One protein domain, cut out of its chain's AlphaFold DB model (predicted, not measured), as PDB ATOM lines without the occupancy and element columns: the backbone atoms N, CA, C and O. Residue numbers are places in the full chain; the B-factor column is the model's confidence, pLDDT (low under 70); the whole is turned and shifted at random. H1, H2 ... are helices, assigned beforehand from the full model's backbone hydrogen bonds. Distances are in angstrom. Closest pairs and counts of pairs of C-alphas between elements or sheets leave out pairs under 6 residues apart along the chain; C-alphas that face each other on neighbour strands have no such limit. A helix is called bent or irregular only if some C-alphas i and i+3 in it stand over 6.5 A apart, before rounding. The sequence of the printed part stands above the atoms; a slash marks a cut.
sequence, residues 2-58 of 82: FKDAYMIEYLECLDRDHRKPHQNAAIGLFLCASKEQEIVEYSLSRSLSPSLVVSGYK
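What this domain is: This is residues 2 to 58 of the 82 residues of the protein "YhcG_C domain-containing protein" of bioreactor metagenome (UniProt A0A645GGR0). Two helices, long H1 and short H2, come together at a wide corner, where the last residue of H2 stands close to the first turn of H1; from the far end of H1 the long link of residues 18 to 36 folds back beside the helix and goes on to H2, making a loose loop. After H2 a tail, residues 45 to 58, leads away from the corner with no named element. The printed part has 57 residues, with H1 then H2 along the chain and no named strand; the class is all helix, though only 24 residues are in named elements. The whole is loose, with a radius of gyration of the C-alphas of 12.8 A, and spans 36 by 26 by 20 A.

Where its parts are: Find C-alpha 2 at (-36.266, 17.954, -12.106), where H1, residues 2 to 17, begins; from there it runs 23.4 A to C-alpha 17 at (-39.022, 34.591, -28.324). H1 is neither bent nor irregular, but only just: C-alphas 2 and 5 are 6.2 A apart. Go on to Gln 37, where H2, residues 37 to 44, begins; it runs 10.6 A to C-alpha 44 at (-37.345, 26.798, -5.821).

How they stand to each other: Look at Asp 4 and Leu 44, the closest C-alphas of H1 and H2, 6.8 A apart: the helices are close but not clearly touching. They run the same way at a steep tilt of 58 degrees, with centres 18.2 A apart. Along the backbone, every O i to N i+4 pair in H2 is within hydrogen-bond range, and 11 of 12 in H1.

The domain as a whole: The C-alphas of Pro 21 and Glu 36 are the two farthest apart, at 36.5 A. The printed part has no cut, and the link from H1 to H2, 19 residues, is long. Read the B-factor column for the model's confidence: the mean pLDDT of the printed part is 70.9, and residues 2 to 5 and 31 to 58 are under 70.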
ATOM      1  N   PHE A   2     -36.316  18.069 -10.625       48.91
ATOM      2  CA  PHE A   2     -36.266  17.954 -12.106       48.91
ATOM      3  C   PHE A   2     -37.350  18.770 -12.848       48.91
ATOM      4  O   PHE A   2     -37.173  19.110 -14.010       48.91
ATOM      5  N   LYS A   3     -38.471  19.106 -12.188       58.44
ATOM      6  CA  LYS A   3     -39.577  19.878 -12.793       58.44
ATOM      7  C   LYS A   3     -39.378  21.397 -12.729       58.44
ATOM      8  O   LYS A   3     -39.934  22.112 -13.553       58.44
ATOM      9  N   ASP A   4     -38.572  21.872 -11.785       62.16
ATOM     10  CA  ASP A   4     -38.415  23.305 -11.513       62.16
ATOM     11  C   ASP A   4     -37.547  23.975 -12.588       62.16
ATOM     12  O   ASP A   4     -37.896  25.037 -13.098       62.16
ATOM     13  N   ALA A   5     -36.475  23.295 -13.011       62.50
ATOM     14  CA  ALA A   5     -35.607  23.751 -14.098       62.50
ATOM     15  C   ALA A   5     -36.356  23.880 -15.436       62.50
ATOM     16  O   ALA A   5     -36.153  24.846 -16.164       62.50
ATOM     17  N   TYR A   6     -37.276  22.950 -15.721       75.06
ATOM     18  CA  TYR A   6     -38.041  22.945 -16.970       75.06
ATOM     19  C   TYR A   6     -38.985  24.148 -17.086       75.06
ATOM     20  O   TYR A   6     -39.145  24.717 -18.162       75.06
ATOM     21  N   MET A   7     -39.606  24.564 -15.977       80.25
ATOM     22  CA  MET A   7     -40.499  25.725 -15.990       80.25
ATOM     23  C   MET A   7     -39.727  27.020 -16.254       80.25
ATOM     24  O   MET A   7     -40.196  27.862 -17.013       80.25
ATOM     25  N   ILE A   8     -38.555  27.186 -15.640       76.56
ATOM     26  CA  ILE A   8     -37.751  28.405 -15.792       76.56
ATOM     27  C   ILE A   8     -37.261  28.538 -17.232       76.56
ATOM     28  O   ILE A   8     -37.471  29.579 -17.844       76.56
ATOM     29  N   GLU A   9     -36.709  27.463 -17.799       79.75
ATOM     30  CA  GLU A   9     -36.263  27.431 -19.195       79.75
ATOM     31  C   GLU A   9     -37.416  27.725 -20.170       79.75
ATOM     32  O   GLU A   9     -37.250  28.459 -21.147       79.75
ATOM     33  N   TYR A  10     -38.617  27.217 -19.872       85.00
ATOM     34  CA  TYR A  10     -39.813  27.501 -20.660       85.00
ATOM     35  C   TYR A  10     -40.223  28.978 -20.590       85.00
ATOM     36  O   TYR A  10     -40.509  29.585 -21.622       85.00
ATOM     37  N   LEU A  11     -40.239  29.571 -19.391       86.25
ATOM     38  CA  LEU A  11     -40.572  30.985 -19.211       86.25
ATOM     39  C   LEU A  11     -39.547  31.893 -19.888       86.25
ATOM     40  O   LEU A  11     -39.948  32.859 -20.527       86.25
ATOM     41  N   GLU A  12     -38.254  31.574 -19.806       85.88
ATOM     42  CA  GLU A  12     -37.200  32.332 -20.490       85.88
ATOM     43  C   GLU A  12     -37.356  32.294 -22.011       85.88
ATOM     44  O   GLU A  12     -37.291  33.340 -22.659       85.88
ATOM     45  N   CYS A  13     -37.601  31.115 -22.591       90.44
ATOM     46  CA  CYS A  13     -37.872  31.003 -24.025       90.44
ATOM     47  C   CYS A  13     -39.130  31.791 -24.416       90.44
ATOM     48  O   CYS A  13     -39.127  32.508 -25.414       90.44
ATOM     49  N   LEU A  14     -40.192  31.720 -23.610       88.12
ATOM     50  CA  LEU A  14     -41.433  32.447 -23.873       88.12
ATOM     51  C   LEU A  14     -41.227  33.969 -23.828       88.12
ATOM     52  O   LEU A  14     -41.699  34.682 -24.718       88.12
ATOM     53  N   ASP A  15     -40.498  34.462 -22.824       89.00
ATOM     54  CA  ASP A  15     -40.237  35.891 -22.654       89.00
ATOM     55  C   ASP A  15     -39.306  36.449 -23.733       89.00
ATOM     56  O   ASP A  15     -39.482  37.586 -24.174       89.00
ATOM     57  N   ARG A  16     -38.330  35.649 -24.176       88.69
ATOM     58  CA  ARG A  16     -37.370  36.039 -25.211       88.69
ATOM     59  C   ARG A  16     -37.972  35.990 -26.612       88.69
ATOM     60  O   ARG A  16     -37.774  36.925 -27.384       88.69
ATOM     61  N   ASP A  17     -38.694  34.920 -26.933       92.81
ATOM     62  CA  ASP A  17     -39.022  34.591 -28.324       92.81
ATOM     63  C   ASP A  17     -40.463  34.988 -28.704       92.81
ATOM     64  O   ASP A  17     -40.763  35.177 -29.884       92.81
ATOM     65  N   HIS A  18     -41.363  35.164 -27.725       91.62
ATOM     66  CA  HIS A  18     -42.797  35.365 -27.986       91.62
ATOM     67  C   HIS A  18     -43.431  36.591 -27.306       91.62
ATOM     68  O   HIS A  18     -44.562  36.953 -27.656       91.62
ATOM     69  N   ARG A  19     -42.752  37.256 -26.362       89.38
ATOM     70  CA  ARG A  19     -43.318  38.401 -25.629       89.38
ATOM     71  C   ARG A  19     -43.484  39.630 -26.519       89.38
ATOM     72  O   ARG A  19     -42.553  40.077 -27.187       89.38
ATOM     73  N   LYS A  20     -44.670  40.244 -26.478       91.69
ATOM     74  CA  LYS A  20     -44.952  41.511 -27.177       91.69
ATOM     75  C   LYS A  20     -44.553  42.727 -26.326       91.69
ATOM     76  O   LYS A  20     -44.589  42.640 -25.103       91.69
ATOM     77  N   PRO A  21     -44.281  43.904 -26.929       89.62
ATOM     78  CA  PRO A  21     -43.799  45.084 -26.194       89.62
ATOM     79  C   PRO A  21     -44.721  45.601 -25.078       89.62
ATOM     80  O   PRO A  21     -44.253  46.246 -24.149       89.62
ATOM     81  N   HIS A  22     -46.028  45.345 -25.174       92.69
ATOM     82  CA  HIS A  22     -47.031  45.781 -24.195       92.69
ATOM     83  C   HIS A  22     -47.368  44.706 -23.150       92.69
ATOM     84  O   HIS A  22     -48.263  44.911 -22.332       92.69
ATOM     85  N   GLN A  23     -46.731  43.537 -23.215       89.00
ATOM     86  CA  GLN A  23     -46.968  42.447 -22.277       89.00
ATOM     87  C   GLN A  23     -45.951  42.495 -21.140       89.00
ATOM     88  O   GLN A  23     -44.780  42.817 -21.340       89.00
ATOM     89  N   ASN A  24     -46.410  42.134 -19.945       88.12
ATOM     90  CA  ASN A  24     -45.531  41.909 -18.804       88.12
ATOM     91  C   ASN A  24     -44.729  40.612 -18.991       88.12
ATOM     92  O   ASN A  24     -45.064  39.788 -19.844       88.12
ATOM     93  N   ALA A  25     -43.689  40.437 -18.175       84.31
ATOM     94  CA  ALA A  25     -42.930  39.192 -18.126       84.31
ATOM     95  C   ALA A  25     -43.839  37.990 -17.817       84.31
ATOM     96  O   ALA A  25     -44.797  38.102 -17.043       84.31
ATOM     97  N   ALA A  26     -43.530  36.849 -18.423       82.44
ATOM     98  CA  ALA A  26     -44.229  35.596 -18.220       82.44
ATOM     99  C   ALA A  26     -44.154  35.147 -16.754       82.44
ATOM    100  O   ALA A  26     -43.127  35.271 -16.087       82.44
ATOM    101  N   ILE A  27     -45.260  34.596 -16.255       82.25
ATOM    102  CA  ILE A  27     -45.392  34.151 -14.867       82.25
ATOM    103  C   ILE A  27     -45.657  32.647 -14.861       82.25
ATOM    104  O   ILE A  27     -46.602  32.176 -15.494       82.25
ATOM    105  N   GLY A  28     -44.839  31.897 -14.124       75.81
ATOM    106  CA  GLY A  28     -45.060  30.478 -13.853       75.81
ATOM    107  C   GLY A  28     -45.933  30.270 -12.621       75.81
ATOM    108  O   GLY A  28     -45.715  30.906 -11.591       75.81
ATOM    109  N   LEU A  29     -46.904  29.361 -12.710       74.56
ATOM    110  CA  LEU A  29     -47.763  28.977 -11.593       74.56
ATOM    111  C   LEU A  29     -47.635  27.476 -11.327       74.56
ATOM    112  O   LEU A  29     -47.946  26.659 -12.193       74.56
ATOM    113  N   PHE A  30     -47.255  27.115 -10.102       72.75
ATOM    114  CA  PHE A  30     -47.345  25.741  -9.617       72.75
ATOM    115  C   PHE A  30     -48.634  25.542  -8.822       72.75
ATOM    116  O   PHE A  30     -48.879  26.220  -7.825       72.75
ATOM    117  N   LEU A  31     -49.453  24.585  -9.259       68.50
ATOM    118  CA  LEU A  31     -50.620  24.114  -8.521       68.50
ATOM    119  C   LEU A  31     -50.254  22.805  -7.820       68.50
ATOM    120  O   LEU A  31     -50.076  21.773  -8.464       68.50
ATOM    121  N   CYS A  32     -50.134  22.859  -6.496       65.94
ATOM    122  CA  CYS A  32     -49.844  21.698  -5.660       65.94
ATOM    123  C   CYS A  32     -51.105  21.262  -4.908       65.94
ATOM    124  O   CYS A  32     -51.873  22.100  -4.436       65.94
ATOM    125  N   ALA A  33     -51.305  19.949  -4.768       68.06
ATOM    126  CA  ALA A  33     -52.430  19.397  -4.009       68.06
ATOM    127  C   ALA A  33     -52.313  19.653  -2.492       68.06
ATOM    128  O   ALA A  33     -53.327  19.705  -1.801       68.06
ATOM    129  N   SER A  34     -51.093  19.842  -1.974       64.50
ATOM    130  CA  SER A  34     -50.828  20.215  -0.583       64.50
ATOM    131  C   SER A  34     -49.995  21.497  -0.498       64.50
ATOM    132  O   SER A  34     -49.218  21.831  -1.396       64.50
ATOM    133  N   LYS A  35     -50.179  22.232   0.604       61.44
ATOM    134  CA  LYS A  35     -49.444  23.461   0.927       61.44
ATOM    135  C   LYS A  35     -48.260  23.138   1.845       61.44
ATOM    136  O   LYS A  35     -48.207  23.604   2.980       61.44
ATOM    137  N   GLU A  36     -47.324  22.322   1.381       65.75
ATOM    138  CA  GLU A  36     -46.064  22.086   2.100       65.75
ATOM    139  C   GLU A  36     -45.034  23.138   1.689       65.75
ATOM    140  O   GLU A  36     -44.228  22.952   0.780       65.75
ATOM    141  N   GLN A  37     -45.127  24.292   2.348       66.94
ATOM    142  CA  GLN A  37     -44.375  25.503   2.019       66.94
ATOM    143  C   GLN A  37     -42.853  25.290   2.030       66.94
ATOM    144  O   GLN A  37     -42.179  25.729   1.105       66.94
ATOM    145  N   GLU A  38     -42.331  24.546   3.006       66.94
ATOM    146  CA  GLU A  38     -40.896  24.263   3.147       66.94
ATOM    147  C   GLU A  38     -40.327  23.491   1.944       66.94
ATOM    148  O   GLU A  38     -39.254  23.812   1.437       66.94
ATOM    149  N   ILE A  39     -41.076  22.518   1.418       68.19
ATOM    150  CA  ILE A  39     -40.652  21.712   0.262       68.19
ATOM    151  C   ILE A  39     -40.677  22.544  -1.025       68.19
ATOM    152  O   ILE A  39     -39.796  22.402  -1.883       68.19
ATOM    153  N   VAL A  40     -41.677  23.420  -1.159       66.75
ATOM    154  CA  VAL A  40     -41.815  24.337  -2.298       66.75
ATOM    155  C   VAL A  40     -40.674  25.356  -2.301       66.75
ATOM    156  O   VAL A  40     -40.003  25.516  -3.319       66.75
ATOM    157  N   GLU A  41     -40.397  25.986  -1.158       67.38
ATOM    158  CA  GLU A  41     -39.293  26.938  -1.002       67.38
ATOM    159  C   GLU A  41     -37.936  26.264  -1.233       67.38
ATOM    160  O   GLU A  41     -37.113  26.789  -1.984       67.38
ATOM    161  N   TYR A  42     -37.714  25.061  -0.691       67.50
ATOM    162  CA  TYR A  42     -36.472  24.315  -0.902       67.50
ATOM    163  C   TYR A  42     -36.244  23.968  -2.381       67.50
ATOM    164  O   TYR A  42     -35.140  24.149  -2.897       67.50
ATOM    165  N   SER A  43     -37.287  23.528  -3.093       62.50
ATOM    166  CA  SER A  43     -37.192  23.172  -4.518       62.50
ATOM    167  C   SER A  43     -36.921  24.386  -5.415       62.50
ATOM    168  O   SER A  43     -36.198  24.265  -6.404       62.50
ATOM    169  N   LEU A  44     -37.445  25.558  -5.043       62.81
ATOM    170  CA  LEU A  44     -37.345  26.798  -5.821       62.81
ATOM    171  C   LEU A  44     -36.167  27.694  -5.406       62.81
ATOM    172  O   LEU A  44     -35.759  28.550  -6.184       62.81
ATOM    173  N   SER A  45     -35.544  27.454  -4.248       58.50
ATOM    174  CA  SER A  45     -34.384  28.209  -3.738       58.50
ATOM    175  C   SER A  45     -33.150  28.189  -4.653       58.50
ATOM    176  O   SER A  45     -32.300  29.073  -4.568       58.50
ATOM    177  N   ARG A  46     -33.041  27.201  -5.554       57.25
ATOM    178  CA  ARG A  46     -31.947  27.103  -6.539       57.25
ATOM    179  C   ARG A  46     -32.119  28.031  -7.745       57.25
ATOM    180  O   ARG A  46     -31.177  28.205  -8.511       57.25
ATOM    181  N   SER A  47     -33.303  28.611  -7.909       56.91
ATOM    182  CA  SER A  47     -33.640  29.579  -8.945       56.91
ATOM    183  C   SER A  47     -33.537  30.977  -8.345       56.91
ATOM    184  O   SER A  47     -34.418  31.393  -7.600       56.91
ATOM    185  N   LEU A  48     -32.449  31.688  -8.635       48.53
ATOM    186  CA  LEU A  48     -32.123  33.034  -8.144       48.53
ATOM    187  C   LEU A  48     -33.150  34.105  -8.583       48.53
ATOM    188  O   LEU A  48     -32.825  34.983  -9.378       48.53
ATOM    189  N   SER A  49     -34.384  34.073  -8.077       49.53
ATOM    190  CA  SER A  49     -35.360  35.142  -8.303       49.53
ATOM    191  C   SER A  49     -36.083  35.543  -7.011       49.53
ATOM    192  O   SER A  49     -36.770  34.716  -6.409       49.53
ATOM    193  N   PRO A  50     -35.993  36.822  -6.594       45.28
ATOM    194  CA  PRO A  50     -36.739  37.398  -5.467       45.28
ATOM    195  C   PRO A  50     -38.273  37.393  -5.625       45.28
ATOM    196  O   PRO A  50     -38.976  37.879  -4.744       45.28
ATOM    197  N   SER A  51     -38.812  36.890  -6.740       54.34
ATOM    198  CA  SER A  51     -40.245  36.922  -7.077       54.34
ATOM    199  C   SER A  51     -41.067  35.768  -6.488       54.34
ATOM    200  O   SER A  51     -42.234  35.606  -6.849       54.34
ATOM    201  N   LEU A  52     -40.482  34.936  -5.621       56.84
ATOM    202  CA  LEU A  52     -41.168  33.767  -5.077       56.84
ATOM    203  C   LEU A  52     -42.210  34.178  -4.027       56.84
ATOM    204  O   LEU A  52     -41.883  34.464  -2.879       56.84
ATOM    205  N   VAL A  53     -43.485  34.162  -4.418       59.94
ATOM    206  CA  VAL A  53     -44.619  34.383  -3.513       59.94
ATOM    207  C   VAL A  53     -45.352  33.062  -3.300       59.94
ATOM    208  O   VAL A  53     -46.097  32.603  -4.165       59.94
ATOM    209  N   VAL A  54     -45.168  32.448  -2.128       58.00
ATOM    210  CA  VAL A  54     -45.937  31.260  -1.734       58.00
ATOM    211  C   VAL A  54     -47.279  31.707  -1.158       58.00
ATOM    212  O   VAL A  54     -47.379  32.136  -0.009       58.00
ATOM    213  N   SER A  55     -48.337  31.602  -1.960       56.16
ATOM    214  CA  SER A  55     -49.702  31.900  -1.526       56.16
ATOM    215  C   SER A  55     -50.483  30.614  -1.269       56.16
ATOM    216  O   SER A  55     -50.500  29.693  -2.083       56.16
ATOM    217  N   GLY A  56     -51.159  30.544  -0.121       56.28
ATOM    218  CA  GLY A  56     -52.142  29.497   0.131       56.28
ATOM    219  C   GLY A  56     -53.458  29.862  -0.540       56.28
ATOM    220  O   GLY A  56     -54.233  30.631   0.026       56.28
ATOM    221  N   TYR A  57     -53.736  29.300  -1.712       55.25
ATOM    222  CA  TYR A  57     -55.049  29.435  -2.329       55.25
ATOM    223  C   TYR A  57     -56.048  28.577  -1.555       55.25
ATOM    224  O   TYR A  57     -56.019  27.350  -1.614       55.25
ATOM    225  N   LYS A  58     -56.959  29.214  -0.814       50.66
ATOM    226  CA  LYS A  58     -58.213  28.545  -0.468       50.66
ATOM    227  C   LYS A  58     -58.995  28.437  -1.770       50.66
ATOM    228  O   LYS A  58     -59.264  29.469  -2.385       50.66
TER     229      LYS A  58